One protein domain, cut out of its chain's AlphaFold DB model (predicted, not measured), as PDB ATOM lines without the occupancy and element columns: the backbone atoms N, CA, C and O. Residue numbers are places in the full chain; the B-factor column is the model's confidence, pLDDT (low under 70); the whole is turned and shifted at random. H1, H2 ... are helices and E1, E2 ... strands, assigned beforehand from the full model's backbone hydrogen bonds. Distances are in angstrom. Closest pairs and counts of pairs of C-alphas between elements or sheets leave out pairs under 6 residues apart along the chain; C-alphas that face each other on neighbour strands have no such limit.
ATOM      1  N   ALA A  32     182.099 212.403 187.986       98.50
ATOM      2  CA  ALA A  32     181.452 212.012 189.239       98.50
ATOM      3  C   ALA A  32     182.441 211.908 190.416       98.50
ATOM      4  O   ALA A  32     182.122 212.298 191.532       98.50
ATOM      5  N   HIS A  33     183.665 211.424 190.175       98.50
ATOM      6  CA  HIS A  33     184.681 211.379 191.225       98.50
ATOM      7  C   HIS A  33     185.263 212.769 191.528       98.50
ATOM      8  O   HIS A  33     185.595 213.045 192.676       98.50
ATOM      9  N   PHE A  34     185.360 213.672 190.546       98.62
ATOM     10  CA  PHE A  34     185.719 215.070 190.825       98.62
ATOM     11  C   PHE A  34     184.654 215.779 191.671       98.62
ATOM     12  O   PHE A  34     185.005 216.540 192.568       98.62
ATOM     13  N   GLU A  35     183.375 215.505 191.417       98.69
ATOM     14  CA  GLU A  35     182.261 216.022 192.215       98.69
ATOM     15  C   GLU A  35     182.301 215.485 193.650       98.69
ATOM     16  O   GLU A  35     182.217 216.261 194.599       98.69
ATOM     17  N   GLU A  36     182.539 214.179 193.821       98.69
ATOM     18  CA  GLU A  36     182.751 213.565 195.138       98.69
ATOM     19  C   GLU A  36     183.940 214.195 195.878       98.69
ATOM     20  O   GLU A  36     183.851 214.486 197.070       98.69
ATOM     21  N   VAL A  37     185.060 214.429 195.189       98.56
ATOM     22  CA  VAL A  37     186.231 215.086 195.787       98.56
ATOM     23  C   VAL A  37     185.908 216.516 196.209       98.56
ATOM     24  O   VAL A  37     186.368 216.950 197.263       98.56
ATOM     25  N   HIS A  38     185.119 217.243 195.418       98.62
ATOM     26  CA  HIS A  38     184.703 218.605 195.740       98.62
ATOM     27  C   HIS A  38     183.823 218.649 196.988       98.62
ATOM     28  O   HIS A  38     184.168 219.353 197.934       98.62
ATOM     29  N   SER A  39     182.756 217.849 197.041       98.44
ATOM     30  CA  SER A  39     181.884 217.789 198.220       98.44
ATOM     31  C   SER A  39     182.644 217.319 199.461       98.44
ATOM     32  O   SER A  39     182.561 217.954 200.510       98.44
ATOM     33  N   THR A  40     183.490 216.293 199.319       98.50
ATOM     34  CA  THR A  40     184.349 215.801 200.407       98.50
ATOM     35  C   THR A  40     185.297 216.886 200.917       98.50
ATOM     36  O   THR A  40     185.487 217.021 202.126       98.50
ATOM     37  N   LEU A  41     185.900 217.674 200.021       98.19
ATOM     38  CA  LEU A  41     186.763 218.789 200.396       98.19
ATOM     39  C   LEU A  41     185.989 219.847 201.189       98.19
ATOM     40  O   LEU A  41     186.477 220.292 202.225       98.19
ATOM     41  N   LEU A  42     184.802 220.245 200.727       97.38
ATOM     42  CA  LEU A  42     183.986 221.248 201.417       97.38
ATOM     43  C   LEU A  42     183.571 220.780 202.816       97.38
ATOM     44  O   LEU A  42     183.694 221.547 203.773       97.38
ATOM     45  N   ASP A  43     183.167 219.518 202.949       97.69
ATOM     46  CA  ASP A  43     182.826 218.914 204.237       97.69
ATOM     47  C   ASP A  43     184.030 218.902 205.189       97.69
ATOM     48  O   ASP A  43     183.907 219.253 206.364       97.69
ATOM     49  N   LEU A  44     185.217 218.534 204.690       96.94
ATOM     50  CA  LEU A  44     186.457 218.553 205.469       96.94
ATOM     51  C   LEU A  44     186.820 219.969 205.924       96.94
ATOM     52  O   LEU A  44     187.125 220.168 207.097       96.94
ATOM     53  N   LEU A  45     186.743 220.953 205.026       95.25
ATOM     54  CA  LEU A  45     186.986 222.358 205.356       95.25
ATOM     55  C   LEU A  45     186.011 222.858 206.424       95.25
ATOM     56  O   LEU A  45     186.421 223.557 207.346       95.25
ATOM     57  N   HIS A  46     184.734 222.483 206.326       94.62
ATOM     58  CA  HIS A  46     183.734 222.849 207.320       94.62
ATOM     59  C   HIS A  46     184.040 222.226 208.689       94.62
ATOM     60  O   HIS A  46     184.043 222.941 209.691       94.62
ATOM     61  N   ARG A  47     184.370 220.925 208.737       94.94
ATOM     62  CA  ARG A  47     184.732 220.227 209.983       94.94
ATOM     63  C   ARG A  47     185.945 220.844 210.665       94.94
ATOM     64  O   ARG A  47     185.892 221.103 211.859       94.94
ATOM     65  N   VAL A  48     187.008 221.092 209.905       93.56
ATOM     66  CA  VAL A  48     188.257 221.637 210.448       93.56
ATOM     67  C   VAL A  48     188.064 223.077 210.938       93.56
ATOM     68  O   VAL A  48     188.609 223.460 211.963       93.56
ATOM     69  N   ARG A  49     187.233 223.888 210.270       88.56
ATOM     70  CA  ARG A  49     186.888 225.222 210.792       88.56
ATOM     71  C   ARG A  49     186.041 225.155 212.057       88.56
ATOM     72  O   ARG A  49     186.243 225.951 212.964       88.56
ATOM     73  N   ALA A  50     185.092 224.223 212.117       89.44
ATOM     74  CA  ALA A  50     184.247 224.042 213.291       89.44
ATOM     75  C   ALA A  50     185.036 223.539 214.514       89.44
ATOM     76  O   ALA A  50     184.614 223.783 215.641       89.44
ATOM     77  N   SER A  51     186.174 222.867 214.299       87.25
ATOM     78  CA  SER A  51     187.095 222.429 215.354       87.25
ATOM     79  C   SER A  51     188.195 223.446 215.686       87.25
ATOM     80  O   SER A  51     189.061 223.148 216.511       87.25
ATOM     81  N   ALA A  52     188.189 224.636 215.074       81.44
ATOM     82  CA  ALA A  52     189.186 225.661 215.361       81.44
ATOM     83  C   ALA A  52     189.065 226.173 216.816       81.44
ATOM     84  O   ALA A  52     187.948 226.323 217.324       81.44
ATOM     85  N   PRO A  53     190.189 226.466 217.501       73.88
ATOM     86  CA  PRO A  53     190.168 226.953 218.877       73.88
ATOM     87  C   PRO A  53     189.347 228.237 219.026       73.88
ATOM     88  O   PRO A  53     189.496 229.180 218.248       73.88
ATOM     89  N   SER A  54     188.537 228.325 220.083       66.25
ATOM     90  CA  SER A  54     187.759 229.533 220.406       66.25
ATOM     91  C   SER A  54     188.634 230.752 220.718       66.25
ATOM     92  O   SER A  54     188.179 231.886 220.591       66.25
ATOM     93  N   THR A  55     189.894 230.523 221.100       64.00
ATOM     94  CA  THR A  55     190.923 231.548 221.322       64.00
ATOM     95  C   THR A  55     191.496 232.127 220.028       64.00
ATOM     96  O   THR A  55     192.269 233.074 220.094       64.00
ATOM     97  N   GLY A  56     191.133 231.584 218.861       66.94
ATOM     98  CA  GLY A  56     191.539 232.096 217.552       66.94
ATOM     99  C   GLY A  56     192.961 231.733 217.122       66.94
ATOM    100  O   GLY A  56     193.274 231.897 215.953       66.94
ATOM    101  N   GLU A  57     193.798 231.193 218.010       72.31
ATOM    102  CA  GLU A  57     195.157 230.738 217.696       72.31
ATOM    103  C   GLU A  57     195.348 229.256 218.021       72.31
ATOM    104  O   GLU A  57     194.877 228.763 219.049       72.31
ATOM    105  N   GLY A  58     196.079 228.562 217.147       73.81
ATOM    106  CA  GLY A  58     196.427 227.150 217.298       73.81
ATOM    107  C   GLY A  58     195.926 226.266 216.150       73.81
ATOM    108  O   GLY A  58     195.149 226.713 215.300       73.81
ATOM    109  N   PRO A  59     196.407 225.013 216.079       80.38
ATOM    110  CA  PRO A  59     195.961 224.063 215.072       80.38
ATOM    111  C   PRO A  59     194.548 223.569 215.397       80.38
ATOM    112  O   PRO A  59     194.268 223.147 216.519       80.38
ATOM    113  N   ALA A  60     193.669 223.584 214.401       82.44
ATOM    114  CA  ALA A  60     192.427 222.831 214.449       82.44
ATOM    115  C   ALA A  60     192.718 221.326 214.362       82.44
ATOM    116  O   ALA A  60     193.728 220.907 213.781       82.44
ATOM    117  N   GLU A  61     191.819 220.501 214.901       84.75
ATOM    118  CA  GLU A  61     191.943 219.052 214.745       84.75
ATOM    119  C   GLU A  61     191.924 218.679 213.251       84.75
ATOM    120  O   GLU A  61     190.990 219.065 212.535       84.75
ATOM    121  N   PRO A  62     192.934 217.937 212.757       90.56
ATOM    122  CA  PRO A  62     192.975 217.525 211.365       90.56
ATOM    123  C   PRO A  62     191.804 216.588 211.057       90.56
ATOM    124  O   PRO A  62     191.433 215.733 211.860       90.56
ATOM    125  N   SER A  63     191.249 216.704 209.854       95.19
ATOM    126  CA  SER A  63     190.180 215.833 209.371       95.19
ATOM    127  C   SER A  63     190.613 215.124 208.095       95.19
ATOM    128  O   SER A  63     191.385 215.660 207.304       95.19
ATOM    129  N   GLY A  64     190.104 213.916 207.865       96.69
ATOM    130  CA  GLY A  64     190.399 213.165 206.650       96.69
ATOM    131  C   GLY A  64     189.229 212.319 206.170       96.69
ATOM    132  O   GLY A  64     188.309 212.016 206.929       96.69
ATOM    133  N   ALA A  65     189.252 211.965 204.889       97.62
ATOM    134  CA  ALA A  65     188.255 211.114 204.251       97.62
ATOM    135  C   ALA A  65     188.871 210.319 203.091       97.62
ATOM    136  O   ALA A  65     189.908 210.696 202.541       97.62
ATOM    137  N   VAL A  66     188.218 209.220 202.715       97.88
ATOM    138  CA  VAL A  66     188.589 208.392 201.562       97.88
ATOM    139  C   VAL A  66     187.409 208.345 200.601       97.88
ATOM    140  O   VAL A  66     186.305 208.001 201.011       97.88
ATOM    141  N   THR A  67     187.646 208.668 199.333       98.06
ATOM    142  CA  THR A  67     186.622 208.640 198.284       98.06
ATOM    143  C   THR A  67     186.371 207.231 197.755       98.06
ATOM    144  O   THR A  67     187.191 206.317 197.911       98.06
ATOM    145  N   SER A  68     185.274 207.061 197.022       96.94
ATOM    146  CA  SER A  68     184.869 205.813 196.372       96.94
ATOM    147  C   SER A  68     185.917 205.255 195.398       96.94
ATOM    148  O   SER A  68     186.024 204.037 195.206       96.94
ATOM    149  N   ALA A  69     186.738 206.121 194.791       95.88
ATOM    150  CA  ALA A  69     187.815 205.707 193.896       95.88
ATOM    151  C   ALA A  69     189.157 205.468 194.612       95.88
ATOM    152  O   ALA A  69     190.111 205.037 193.953       95.88
ATOM    153  N   GLY A  70     189.218 205.671 195.932       96.19
ATOM    154  CA  GLY A  70     190.387 205.421 196.772       96.19
ATOM    155  C   GLY A  70     191.359 206.597 196.875       96.19
ATOM    156  O   GLY A  70     192.528 206.368 197.186       96.19
ATOM    157  N   LEU A  71     190.917 207.826 196.594       97.44
ATOM    158  CA  LEU A  71     191.690 209.026 196.915       97.44
ATOM    159  C   LEU A  71     191.470 209.362 198.393       97.44
ATOM    160  O   LEU A  71     190.338 209.438 198.856       97.44
ATOM    161  N   VAL A  72     192.553 209.551 199.130       97.88
ATOM    162  CA  VAL A  72     192.545 209.990 200.521       97.88
ATOM    163  C   VAL A  72     192.819 211.489 200.537       97.88
ATOM    164  O   VAL A  72     193.813 211.940 199.964       97.88
ATOM    165  N   LEU A  73     191.945 212.242 201.199       98.06
ATOM    166  CA  LEU A  73     192.129 213.662 201.475       98.06
ATOM    167  C   LEU A  73     192.334 213.852 202.973       98.06
ATOM    168  O   LEU A  73     191.525 213.379 203.768       98.06
ATOM    169  N   GLY A  74     193.400 214.551 203.347       97.38
ATOM    170  CA  GLY A  74     193.606 215.087 204.689       97.38
ATOM    171  C   GLY A  74     193.573 216.607 204.639       97.38
ATOM    172  O   GLY A  74     194.115 217.193 203.708       97.38
ATOM    173  N   VAL A  75     192.937 217.245 205.613       96.81
ATOM    174  CA  VAL A  75     192.856 218.700 205.735       96.81
ATOM    175  C   VAL A  75     193.170 219.084 207.173       96.81
ATOM    176  O   VAL A  75     192.598 218.523 208.107       96.81
ATOM    177  N   SER A  76     194.052 220.055 207.354       94.75
ATOM    178  CA  SER A  76     194.251 220.750 208.622       94.75
ATOM    179  C   SER A  76     194.273 222.257 208.394       94.75
ATOM    180  O   SER A  76     194.515 222.746 207.286       94.75
ATOM    181  N   HIS A  77     193.962 222.999 209.449       92.81
ATOM    182  CA  HIS A  77     193.903 224.453 209.441       92.81
ATOM    183  C   HIS A  77     194.590 224.957 210.695       92.81
ATOM    184  O   HIS A  77     194.385 224.416 211.780       92.81
ATOM    185  N   GLN A  78     195.414 225.976 210.542       91.88
ATOM    186  CA  GLN A  78     196.098 226.621 211.644       91.88
ATOM    187  C   GLN A  78     195.966 228.124 211.478       91.88
ATOM    188  O   GLN A  78     196.185 228.655 210.389       91.88
ATOM    189  N   ILE A  79     195.638 228.803 212.570       90.69
ATOM    190  CA  ILE A  79     195.638 230.261 212.636       90.69
ATOM    191  C   ILE A  79     196.815 230.698 213.509       90.69
ATOM    192  O   ILE A  79     197.050 230.126 214.579       90.69
ATOM    193  N   SER A  80     197.578 231.678 213.025       88.06
ATOM    194  CA  SER A  80     198.722 232.268 213.720       88.06
ATOM    195  C   SER A  80     198.776 233.770 213.429       88.06
ATOM    196  O   SER A  80     199.047 234.174 212.291       88.06
ATOM    197  N   GLY A  81     198.485 234.593 214.444       88.75
ATOM    198  CA  GLY A  81     198.333 236.038 214.285       88.75
ATOM    199  C   GLY A  81     197.317 236.394 213.193       88.75
ATOM    200  O   GLY A  81     196.206 235.872 213.168       88.75
ATOM    201  N   ASP A  82     197.734 237.232 212.241       90.12
ATOM    202  CA  ASP A  82     196.901 237.686 211.114       90.12
ATOM    203  C   ASP A  82     196.928 236.743 209.895       90.12
ATOM    204  O   ASP A  82     196.465 237.094 208.802       90.12
ATOM    205  N   SER A  83     197.487 235.544 210.060       90.56
ATOM    206  CA  SER A  83     197.639 234.566 208.988       90.56
ATOM    207  C   SER A  83     196.910 233.264 209.289       90.56
ATOM    208  O   SER A  83     196.769 232.840 210.437       90.56
ATOM    209  N   GLN A  84     196.466 232.607 208.222       91.75
ATOM    210  CA  GLN A  84     195.955 231.249 208.265       91.75
ATOM    211  C   GLN A  84     196.726 230.356 207.298       91.75
ATOM    212  O   GLN A  84     197.065 230.760 206.181       91.75
ATOM    213  N   VAL A  85     196.953 229.121 207.730       93.12
ATOM    214  CA  VAL A  85     197.572 228.058 206.950       93.12
ATOM    215  C   VAL A  85     196.553 226.942 206.789       93.12
ATOM    216  O   VAL A  85     196.085 226.361 207.766       93.12
ATOM    217  N   LEU A  86     196.196 226.648 205.545       94.75
ATOM    218  CA  LEU A  86     195.374 225.507 205.172       94.75
ATOM    219  C   LEU A  86     196.277 224.464 204.524       94.75
ATOM    220  O   LEU A  86     196.826 224.685 203.445       94.75
ATOM    221  N   HIS A  87     196.403 223.309 205.161       95.56
ATOM    222  CA  HIS A  87     197.219 222.214 204.662       95.56
ATOM    223  C   HIS A  87     196.319 221.093 204.166       95.56
ATOM    224  O   HIS A  87     195.541 220.514 204.920       95.56
ATOM    225  N   ILE A  88     196.423 220.790 202.875       96.94
ATOM    226  CA  ILE A  88     195.684 219.711 202.226       96.94
ATOM    227  C   ILE A  88     196.675 218.639 201.790       96.94
ATOM    228  O   ILE A  88     197.661 218.924 201.118       96.94
ATOM    229  N   SER A  89     196.403 217.394 202.156       97.06
ATOM    230  CA  SER A  89     197.211 216.230 201.812       97.06
ATOM    231  C   SER A  89     196.422 215.285 200.913       97.06
ATOM    232  O   SER A  89     195.256 214.997 201.179       97.06
ATOM    233  N   LEU A  90     197.065 214.786 199.862       97.44
ATOM    234  CA  LEU A  90     196.520 213.845 198.894       97.44
ATOM    235  C   LEU A  90     197.322 212.552 198.930       97.44
ATOM    236  O   LEU A  90     198.548 212.565 198.759       97.44
ATOM    237  N   SER A  91     196.627 211.428 199.085       96.56
ATOM    238  CA  SER A  91     197.235 210.119 198.872       96.56
ATOM    239  C   SER A  91     196.304 209.106 198.216       96.56
ATOM    240  O   SER A  91     195.101 209.326 198.117       96.56
ATOM    241  N   GLN A  92     196.844 208.004 197.695       95.56
ATOM    242  CA  GLN A  92     196.031 206.893 197.190       95.56
ATOM    243  C   GLN A  92     195.982 205.763 198.221       95.56
ATOM    244  O   GLN A  92     196.995 205.356 198.786       95.56
ATOM    245  N   HIS A  93     194.795 205.216 198.472       91.19
ATOM    246  CA  HIS A  93     194.647 204.094 199.391       91.19
ATOM    247  C   HIS A  93     195.379 202.858 198.834       91.19
ATOM    248  O   HIS A  93     195.142 202.454 197.695       91.19
ATOM    249  N   ARG A  94     196.245 202.242 199.655       85.50
ATOM    250  CA  ARG A  94     197.031 201.014 199.368       85.50
ATOM    251  C   ARG A  94     198.131 201.131 198.309       85.50
ATOM    252  O   ARG A  94     198.819 200.141 198.066       85.50
ATOM    253  N   HIS A  95     198.330 202.296 197.698       84.50
ATOM    254  CA  HIS A  95     199.341 202.489 196.659       84.50
ATOM    255  C   HIS A  95     200.020 203.854 196.797       84.50
ATOM    256  O   HIS A  95     199.369 204.805 197.223       84.50
ATOM    257  N   PRO A  96     201.293 203.989 196.383       86.44
ATOM    258  CA  PRO A  96     201.910 205.300 196.243       86.44
ATOM    259  C   PRO A  96     201.070 206.200 195.337       86.44
ATOM    260  O   PRO A  96     200.581 205.768 194.287       86.44
ATOM    261  N   THR A  97     200.921 207.458 195.736       92.44
ATOM    262  CA  THR A  97     200.191 208.458 194.958       92.44
ATOM    263  C   THR A  97     200.929 208.719 193.662       92.44
ATOM    264  O   THR A  97     202.072 209.172 193.646       92.44
ATOM    265  N   THR A  98     200.275 208.430 192.550       93.12
ATOM    266  CA  THR A  98     200.867 208.658 191.237       93.12
ATOM    267  C   THR A  98     200.887 210.153 190.930       93.12
ATOM    268  O   THR A  98     199.922 210.867 191.214       93.12
ATOM    269  N   ALA A  99     201.951 210.627 190.274       92.25
ATOM    270  CA  ALA A  99     202.077 212.034 189.891       92.25
ATOM    271  C   ALA A  99     200.878 212.524 189.058       92.25
ATOM    272  O   ALA A  99     200.442 213.660 189.195       92.25
ATOM    273  N   ALA A 100     200.295 211.663 188.215       94.00
ATOM    274  CA  ALA A 100     199.104 212.002 187.436       94.00
ATOM    275  C   ALA A 100     197.884 212.316 188.322       94.00
ATOM    276  O   ALA A 100     197.144 213.254 188.032       94.00
ATOM    277  N   VAL A 101     197.680 211.542 189.393       96.06
ATOM    278  CA  VAL A 101     196.581 211.746 190.348       96.06
ATOM    279  C   VAL A 101     196.828 213.002 191.169       96.06
ATOM    280  O   VAL A 101     195.955 213.867 191.209       96.06
ATOM    281  N   ALA A 102     198.025 213.147 191.740       96.06
ATOM    282  CA  ALA A 102     198.381 214.321 192.527       96.06
ATOM    283  C   ALA A 102     198.275 215.622 191.720       96.06
ATOM    284  O   ALA A 102     197.690 216.589 192.196       96.06
ATOM    285  N   ASN A 103     198.758 215.635 190.474       96.00
ATOM    286  CA  ASN A 103     198.668 216.808 189.607       96.00
ATOM    287  C   ASN A 103     197.222 217.181 189.282       96.00
ATOM    288  O   ASN A 103     196.846 218.340 189.430       96.00
ATOM    289  N   ARG A 104     196.396 216.222 188.849       97.69
ATOM    290  CA  ARG A 104     195.010 216.514 188.452       97.69
ATOM    291  C   ARG A 104     194.160 216.971 189.631       97.69
ATOM    292  O   ARG A 104     193.475 217.982 189.515       97.69
ATOM    293  N   PHE A 105     194.227 216.264 190.757       98.38
ATOM    294  CA  PHE A 105     193.440 216.632 191.933       98.38
ATOM    295  C   PHE A 105     194.001 217.843 192.662       98.38
ATOM    296  O   PHE A 105     193.223 218.696 193.066       98.38
ATOM    297  N   GLY A 106     195.323 217.986 192.755       97.38
ATOM    298  CA  GLY A 106     195.932 219.193 193.304       97.38
ATOM    299  C   GLY A 106     195.521 220.435 192.514       97.38
ATOM    300  O   GLY A 106     195.065 221.417 193.091       97.38
ATOM    301  N   PHE A 107     195.571 220.365 191.180       97.75
ATOM    302  CA  PHE A 107     195.149 221.470 190.323       97.75
ATOM    303  C   PHE A 107     193.647 221.763 190.445       97.75
ATOM    304  O   PHE A 107     193.222 222.920 190.471       97.75
ATOM    305  N   PHE A 108     192.824 220.719 190.525       98.44
ATOM    306  CA  PHE A 108     191.391 220.875 190.740       98.44
ATOM    307  C   PHE A 108     191.075 221.539 192.086       98.44
ATOM    308  O   PHE A 108     190.265 222.457 192.129       98.44
ATOM    309  N   ILE A 109     191.767 221.160 193.162       98.12
ATOM    310  CA  ILE A 109     191.626 221.787 194.486       98.12
ATOM    311  C   ILE A 109     192.052 223.256 194.438       98.12
ATOM    312  O   ILE A 109     191.343 224.116 194.953       98.12
ATOM    313  N   MET A 110     193.153 223.579 193.749       96.62
ATOM    314  CA  MET A 110     193.524 224.976 193.497       96.62
ATOM    315  C   MET A 110     192.421 225.728 192.750       96.62
ATOM    316  O   MET A 110     192.137 226.873 193.079       96.62
ATOM    317  N   SER A 111     191.781 225.089 191.768       97.06
ATOM    318  CA  SER A 111     190.663 225.675 191.019       97.06
ATOM    319  C   SER A 111     189.439 225.890 191.913       97.06
ATOM    320  O   SER A 111     188.785 226.923 191.806       97.06
ATOM    321  N   ALA A 112     189.159 224.977 192.848       97.56
ATOM    322  CA  ALA A 112     188.096 225.132 193.840       97.56
ATOM    323  C   ALA A 112     188.361 226.297 194.811       97.56
ATOM    324  O   ALA A 112     187.419 226.970 195.227       97.56
ATOM    325  N   LEU A 113     189.633 226.573 195.121       96.38
ATOM    326  CA  LEU A 113     190.070 227.602 196.072       96.38
ATOM    327  C   LEU A 113     190.567 228.903 195.414       96.38
ATOM    328  O   LEU A 113     191.021 229.800 196.125       96.38
ATOM    329  N   ASN A 114     190.480 229.051 194.087       93.56
ATOM    330  CA  ASN A 114     191.132 230.151 193.356       93.56
ATOM    331  C   ASN A 114     190.549 231.553 193.631       93.56
ATOM    332  O   ASN A 114     191.142 232.552 193.230       93.56
ATOM    333  N   ARG A 115     189.402 231.637 194.315       93.00
ATOM    334  CA  ARG A 115     188.788 232.903 194.746       93.00
ATOM    335  C   ARG A 115     189.536 233.549 195.909       93.00
ATOM    336  O   ARG A 115     189.292 234.712 196.221       93.00
ATOM    337  N   ASN A 116     190.434 232.803 196.543       91.94
ATOM    338  CA  ASN A 116     191.207 233.253 197.684       91.94
ATOM    339  C   ASN A 116     192.581 233.753 197.232       91.94
ATOM    340  O   ASN A 116     193.235 233.146 196.384       91.94
ATOM    341  N   LYS A 117     193.054 234.842 197.842       88.88
ATOM    342  CA  LYS A 117     194.423 235.340 197.649       88.88
ATOM    343  C   LYS A 117     195.383 234.564 198.554       88.88
ATOM    344  O   LYS A 117     195.821 235.087 199.574       88.88
ATOM    345  N   LEU A 118     195.646 233.309 198.201       90.94
ATOM    346  CA  LEU A 118     196.527 232.412 198.954       90.94
ATOM    347  C   LEU A 118     197.845 232.221 198.200       90.94
ATOM    348  O   LEU A 118     197.838 231.983 196.991       90.94
ATOM    349  N   SER A 119     198.970 232.287 198.906       93.00
ATOM    350  CA  SER A 119     200.220 231.711 198.415       93.00
ATOM    351  C   SER A 119     200.159 230.197 198.554       93.00
ATOM    352  O   SER A 119     199.599 229.685 199.522       93.00
ATOM    353  N   LEU A 120     200.738 229.489 197.594       93.00
ATOM    354  CA  LEU A 120     200.701 228.037 197.529       93.00
ATOM    355  C   LEU A 120     202.119 227.476 197.549       93.00
ATOM    356  O   LEU A 120     202.949 227.867 196.731       93.00
ATOM    357  N   ASP A 121     202.338 226.509 198.427       92.75
ATOM    358  CA  ASP A 121     203.526 225.673 198.462       92.75
ATOM    359  C   ASP A 121     203.145 224.207 198.205       92.75
ATOM    360  O   ASP A 121     202.152 223.695 198.733       92.75
ATOM    361  N   LEU A 122     203.906 223.548 197.332       92.38
ATOM    362  CA  LEU A 122     203.607 222.226 196.788       92.38
ATOM    363  C   LEU A 122     204.798 221.307 196.995       92.38
ATOM    364  O   LEU A 122     205.864 221.507 196.412       92.38
ATOM    365  N   PHE A 123     204.598 220.240 197.754       91.75
ATOM    366  CA  PHE A 123     205.638 219.242 197.952       91.75
ATOM    367  C   PHE A 123     205.052 217.848 198.115       91.75
ATOM    368  O   PHE A 123     203.850 217.672 198.294       91.75
ATOM    369  N   PHE A 124     205.900 216.837 198.035       91.19
ATOM    370  CA  PHE A 124     205.557 215.482 198.430       91.19
ATOM    371  C   PHE A 124     206.645 214.926 199.334       91.19
ATOM    372  O   PHE A 124     207.778 215.404 199.322       91.19
ATOM    373  N   THR A 125     206.284 213.939 200.139       89.06
ATOM    374  CA  THR A 125     207.191 213.317 201.108       89.06
ATOM    375  C   THR A 125     207.639 211.946 200.625       89.06
ATOM    376  O   THR A 125     207.031 211.371 199.719       89.06
ATOM    377  N   ASP A 126     208.653 211.372 201.273       86.19
ATOM    378  CA  ASP A 126     209.142 210.016 200.969       86.19
ATOM    379  C   ASP A 126     208.050 208.940 201.108       86.19
ATOM    380  O   ASP A 126     208.090 207.901 200.451       86.19
ATOM    381  N   SER A 127     207.019 209.211 201.917       85.06
ATOM    382  CA  SER A 127     205.829 208.358 202.051       85.06
ATOM    383  C   SER A 127     204.886 208.392 200.835       85.06
ATOM    384  O   SER A 127     203.910 207.642 200.778       85.06
ATOM    385  N   GLY A 128     205.149 209.257 199.850       87.00
ATOM    386  CA  GLY A 128     204.333 209.427 198.648       87.00
ATOM    387  C   GLY A 128     203.065 210.261 198.854       87.00
ATOM    388  O   GLY A 128     202.208 210.303 197.964       87.00
ATOM    389  N   VAL A 129     202.914 210.924 200.005       92.31
ATOM    390  CA  VAL A 129     201.828 211.881 200.259       92.31
ATOM    391  C   VAL A 129     202.181 213.215 199.610       92.31
ATOM    392  O   VAL A 129     203.291 213.713 199.782       92.31
ATOM    393  N   HIS A 130     201.243 213.773 198.847       95.44
ATOM    394  CA  HIS A 130     201.394 215.077 198.204       95.44
ATOM    395  C   HIS A 130     200.665 216.135 199.020       95.44
ATOM    396  O   HIS A 130     199.533 215.922 199.440       95.44
ATOM    397  N   HIS A 131     201.296 217.279 199.218       95.75
ATOM    398  CA  HIS A 131     200.833 218.339 200.092       95.75
ATOM    399  C   HIS A 131     200.640 219.629 199.299       95.75
ATOM    400  O   HIS A 131     201.485 220.019 198.493       95.75
ATOM    401  N   LEU A 132     199.510 220.279 199.553       96.56
ATOM    402  CA  LEU A 132     199.168 221.614 199.102       96.56
ATOM    403  C   LEU A 132     199.010 222.477 200.349       96.56
ATOM    404  O   LEU A 132     198.052 222.308 201.105       96.56
ATOM    405  N   VAL A 133     199.968 223.365 200.583       95.19
ATOM    406  CA  VAL A 133     199.942 224.291 201.715       95.19
ATOM    407  C   VAL A 133     199.561 225.663 201.194       95.19
ATOM    408  O   VAL A 133     200.304 226.286 200.440       95.19
ATOM    409  N   PHE A 134     198.377 226.117 201.582       94.94
ATOM    410  CA  PHE A 134     197.874 227.438 201.257       94.94
ATOM    411  C   PHE A 134     198.071 228.361 202.454       94.94
ATOM    412  O   PHE A 134     197.646 228.037 203.560       94.94
ATOM    413  N   VAL A 135     198.671 229.524 202.227       94.12
ATOM    414  CA  VAL A 135     198.880 230.549 203.256       94.12
ATOM    415  C   VAL A 135     198.232 231.849 202.800       94.12
ATOM    416  O   VAL A 135     198.367 232.240 201.642       94.12
ATOM    417  N   GLY A 136     197.516 232.525 203.691       92.94
ATOM    418  CA  GLY A 136     196.920 233.823 203.392       92.94
ATOM    419  C   GLY A 136     196.461 234.566 204.635       92.94
ATOM    420  O   GLY A 136     196.622 234.083 205.755       92.94
ATOM    421  N   GLY A 137     195.894 235.755 204.429       89.81
ATOM    422  CA  GLY A 137     195.306 236.541 205.515       89.81
ATOM    423  C   GLY A 137     194.049 235.889 206.092       89.81
ATOM    424  O   GLY A 137     193.420 235.043 205.444       89.81
ATOM    425  N   LEU A 138     193.668 236.302 207.303       85.94
ATOM    426  CA  LEU A 138     192.414 235.878 207.927       85.94
ATOM    427  C   LEU A 138     191.201 236.215 207.049       85.94
ATOM    428  O   LEU A 138     191.154 237.242 206.370       85.94
ATOM    429  N   GLY A 139     190.204 235.337 207.084       84.19
ATOM    430  CA  GLY A 139     188.952 235.493 206.356       84.19
ATOM    431  C   GLY A 139     188.350 234.151 205.970       84.19
ATOM    432  O   GLY A 139     189.022 233.116 205.987       84.19
ATOM    433  N   ASP A 140     187.074 234.171 205.599       84.62
ATOM    434  CA  ASP A 140     186.407 232.981 205.091       84.62
ATOM    435  C   ASP A 140     187.038 232.542 203.772       84.62
ATOM    436  O   ASP A 140     187.066 233.308 202.807       84.62
ATOM    437  N   LEU A 141     187.506 231.288 203.694       87.69
ATOM    438  CA  LEU A 141     187.924 230.745 202.400       87.69
ATOM    439  C   LEU A 141     186.670 230.594 201.539       87.69
ATOM    440  O   LEU A 141     185.787 229.789 201.861       87.69
ATOM    441  N   ALA A 142     186.609 231.376 200.470       92.56
ATOM    442  CA  ALA A 142     185.592 231.298 199.445       92.56
ATOM    443  C   ALA A 142     185.885 230.105 198.536       92.56
ATOM    444  O   ALA A 142     186.985 229.975 197.999       92.56
ATOM    445  N   ASN A 143     184.888 229.255 198.323       94.88
ATOM    446  CA  ASN A 143     185.004 228.115 197.421       94.88
ATOM    447  C   ASN A 143     184.198 228.388 196.149       94.88
ATOM    448  O   ASN A 143     183.136 229.016 196.198       94.88
ATOM    449  N   ASN A 144     184.697 227.923 195.009       96.38
ATOM    450  CA  ASN A 144     183.871 227.793 193.812       96.38
ATOM    451  C   ASN A 144     182.891 226.633 193.980       96.38
ATOM    452  O   ASN A 144     183.207 225.641 194.644       96.38
ATOM    453  N   ASP A 145     181.731 226.736 193.336       97.56
ATOM    454  CA  ASP A 145     180.893 225.563 193.108       97.56
ATOM    455  C   ASP A 145     181.618 224.541 192.214       97.56
ATOM    456  O   ASP A 145     182.661 224.822 191.606       97.56
ATOM    457  N   PHE A 146     181.074 223.326 192.166       98.06
ATOM    458  CA  PHE A 146     181.672 222.237 191.406       98.06
ATOM    459  C   PHE A 146     181.808 222.574 189.915       98.06
ATOM    460  O   PHE A 146     182.867 222.330 189.341       98.06
ATOM    461  N   ALA A 147     180.773 223.149 189.294       98.19
ATOM    462  CA  ALA A 147     180.755 223.413 187.858       98.19
ATOM    463  C   ALA A 147     181.873 224.387 187.457       98.19
ATOM    464  O   ALA A 147     182.661 224.082 186.562       98.19
ATOM    465  N   VAL A 148     182.013 225.498 188.186       98.12
ATOM    466  CA  VAL A 148     183.052 226.510 187.957       98.12
ATOM    467  C   VAL A 148     184.445 225.942 188.223       98.12
ATOM    468  O   VAL A 148     185.367 226.144 187.424       98.12
ATOM    469  N   ALA A 149     184.625 225.210 189.328       97.94
ATOM    470  CA  ALA A 149     185.909 224.591 189.659       97.94
ATOM    471  C   ALA A 149     186.332 223.568 188.592       97.94
ATOM    472  O   ALA A 149     187.497 223.532 188.184       97.94
ATOM    473  N   PHE A 150     185.385 222.754 188.122       98.25
ATOM    474  CA  PHE A 150     185.626 221.696 187.150       98.25
ATOM    475  C   PHE A 150     185.895 222.252 185.749       98.25
ATOM    476  O   PHE A 150     186.853 221.817 185.109       98.25
ATOM    477  N   GLU A 151     185.139 223.255 185.302       98.19
ATOM    478  CA  GLU A 151     185.382 223.951 184.033       98.19
ATOM    479  C   GLU A 151     186.750 224.648 184.026       98.19
ATOM    480  O   GLU A 151     187.527 224.507 183.075       98.19
ATOM    481  N   THR A 152     187.098 225.342 185.116       97.81
ATOM    482  CA  THR A 152     188.413 225.987 185.274       97.81
ATOM    483  C   THR A 152     189.542 224.960 185.200       97.81
ATOM    484  O   THR A 152     190.542 225.175 184.509       97.81
ATOM    485  N   TYR A 153     189.379 223.820 185.879       97.44
ATOM    486  CA  TYR A 153     190.320 222.708 185.797       97.44
ATOM    487  C   TYR A 153     190.463 222.205 184.357       97.44
ATOM    488  O   TYR A 153     191.581 222.137 183.854       97.44
ATOM    489  N   GLN A 154     189.365 221.886 183.673       97.62
ATOM    490  CA  GLN A 154     189.418 221.314 182.327       97.62
ATOM    491  C   GLN A 154     190.049 222.260 181.299       97.62
ATOM    492  O   GLN A 154     190.812 221.809 180.445       97.62
ATOM    493  N   SER A 155     189.748 223.555 181.388       97.62
ATOM    494  CA  SER A 155     190.201 224.558 180.418       97.62
ATOM    495  C   SER A 155     191.630 225.043 180.655       97.62
ATOM    496  O   SER A 155     192.297 225.455 179.708       97.62
ATOM    497  N   THR A 156     192.123 224.993 181.899       97.00
ATOM    498  CA  THR A 156     193.410 225.611 182.256       97.00
ATOM    499  C   THR A 156     194.423 224.665 182.888       97.00
ATOM    500  O   THR A 156     195.473 225.137 183.329       97.00
ATOM    501  N   TYR A 157     194.141 223.360 182.946       97.12
ATOM    502  CA  TYR A 157     195.016 222.379 183.583       97.12
ATOM    503  C   TYR A 157     196.463 222.474 183.090       97.12
ATOM    504  O   TYR A 157     196.753 222.366 181.897       97.12
ATOM    505  N   ARG A 158     197.383 222.577 184.051       95.06
ATOM    506  CA  ARG A 158     198.812 222.322 183.862       95.06
ATOM    507  C   ARG A 158     199.319 221.418 184.988       95.06
ATOM    508  O   ARG A 158     198.832 221.547 186.112       95.06
ATOM    509  N   PRO A 159     200.275 220.511 184.717       92.12
ATOM    510  CA  PRO A 159     200.946 219.759 185.772       92.12
ATOM    511  C   PRO A 159     201.526 220.696 186.837       92.12
ATOM    512  O   PRO A 159     202.024 221.775 186.512       92.12
ATOM    513  N   LEU A 160     201.453 220.280 188.098       90.38
ATOM    514  CA  LEU A 160     201.958 221.043 189.227       90.38
ATOM    515  C   LEU A 160     203.432 220.697 189.495       90.38
ATOM    516  O   LEU A 160     203.816 219.528 189.394       90.38
ATOM    517  N   PRO A 161     204.271 221.683 189.855       91.44
ATOM    518  CA  PRO A 161     205.692 221.470 190.103       91.44
ATOM    519  C   PRO A 161     205.940 220.943 191.529       91.44
ATOM    520  O   PRO A 161     206.591 221.603 192.331       91.44
ATOM    521  N   PHE A 162     205.397 219.771 191.870       85.81
ATOM    522  CA  PHE A 162     205.650 219.147 193.173       85.81
ATOM    523  C   PHE A 162     207.144 218.844 193.359       85.81
ATOM    524  O   PHE A 162     207.742 218.142 192.542       85.81
ATOM    525  N   ALA A 163     207.729 219.328 194.456       83.50
ATOM    526  CA  ALA A 163     209.105 219.026 194.848       83.50
ATOM    527  C   ALA A 163     209.145 218.002 195.994       83.50
ATOM    528  O   ALA A 163     208.283 218.015 196.872       83.50
ATOM    529  N   LEU A 164     210.145 217.117 196.002       81.25
ATOM    530  CA  LEU A 164     210.367 216.220 197.138       81.25
ATOM    531  C   LEU A 164     210.857 217.046 198.334       81.25
ATOM    532  O   LEU A 164     211.786 217.839 198.183       81.25
ATOM    533  N   ARG A 165     210.264 216.844 199.513       83.81
ATOM    534  CA  ARG A 165     210.765 217.389 200.781       83.81
ATOM    535  C   ARG A 165     210.773 216.326 201.870       83.81
ATOM    536  O   ARG A 165     209.801 215.588 202.037       83.81
TER     537      ARG A 165
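AT A GLANCE: This is residues 32 to 165 of the 177 residues of an uncharacterized protein of Polyangiaceae bacterium (UniProt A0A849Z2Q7). Picture one twisted wall of five strands with two helices, H1 and H2, over one of its faces and no named helix over the other. A third helix, H3, packs on H2 with residues 107 to 112 of H2, farther out from the sheet. The printed part has 134 residues with three named helices and five named strands, along the chain H1 E1 E2 E3 H2 E4 E5 H3; the sheet's order is E1 E2 E3 E5 E4, antiparallel throughout, and the class is mixed, helices and strands. The whole is compact and rounded, with a radius of gyration of the C-alphas of 14.1 A and spans of 39 by 33 by 27 A.

IN THESE COORDINATES: Find C-alpha 32 at (181.452, 212.012, 189.239); from there H1, residues 32 to 50, runs 27.0 A to C-alpha 50 at (184.247, 224.042, 213.291). After residues 51 to 62 comes E1, residues 63 to 66. Read on to E2, residues 71 to 80, 29.5 A long, and E3, residues 83 to 92, 30.1 A long. H2 takes residues 99 to 112 and is 19.6 A long. E4 is residues 119 to 124, and E5, residues 130 to 137, is 23.5 A long. H3, residues 146 to 156, is 15.3 A long and ends at C-alpha 156, at (193.410, 225.611, 182.256).

HOW THE PARTS SIT: Start at the sheet, whose edge strands are E1 and E4. E1, E2 and E3 make a meander, each strand the antiparallel neighbour of the one before. In the hairpin E1 and E2, look for N 65 and O 73, 2.9 A apart and within hydrogen-bond range; in the hairpin E2 and E3, for N 74 and O 89, also 2.9 A. E3 and E5 are antiparallel at 164 degrees, with N 88 and O 132 at 2.8 A, and the hairpin E4 and E5 has N 121 and O 133 at 2.9 A. E3, H2 and E4 form a split strand-helix-strand unit, two strands running the same way with a helix between them along the chain and E5 between them in the sheet; its crossover is right-handed. Over E1 and E2 you find H1, at a height over the sheet of 8.7 A; its line stands at 27 degrees to E2 on the local plane, only just along the strands. Its closest C-alphas to E2 are those of Val 48 and Ser 76, 6.3 A. H2 is on the same face as H1, over E3 at a height of 8.5 A and at 33 degrees to it on the local plane, only just slantwise; Leu 90 and Ala 102 have the closest C-alphas of E3 and H2, 6.7 A. H3 is not on the sheet. It touches H2 at a steep tilt of 57 degrees, opposite ways, with the closest C-alphas, those of Ala 112 and Ala 149, 4.7 A apart. With residues 34 to 38 alone, H1 only just touches H2 and H3, with 3 pairs of C-alphas within 8 A each; the closest C-alphas are those of His 38 and Ala 112, 7.6 A, and of Glu 35 and Phe 146, 6.3 A. In H1, H2 and H3 every O i to N i+4 pair is within hydrogen-bond range.

THE WHOLE: The C-alphas farthest apart are those of Thr 55 and Ser 155, 41.5 A. The printed part has no cut. The long link is H1 to E1; within it, residues 58 to 59 pair antiparallel with residues 78 to 79 of E2. Near the last printed residue, look at residues 163 to 164, which pair parallel with residues 123 to 124 of E4. The mean pLDDT of the printed part is 92.5, and residues 54 to 56 are under 70.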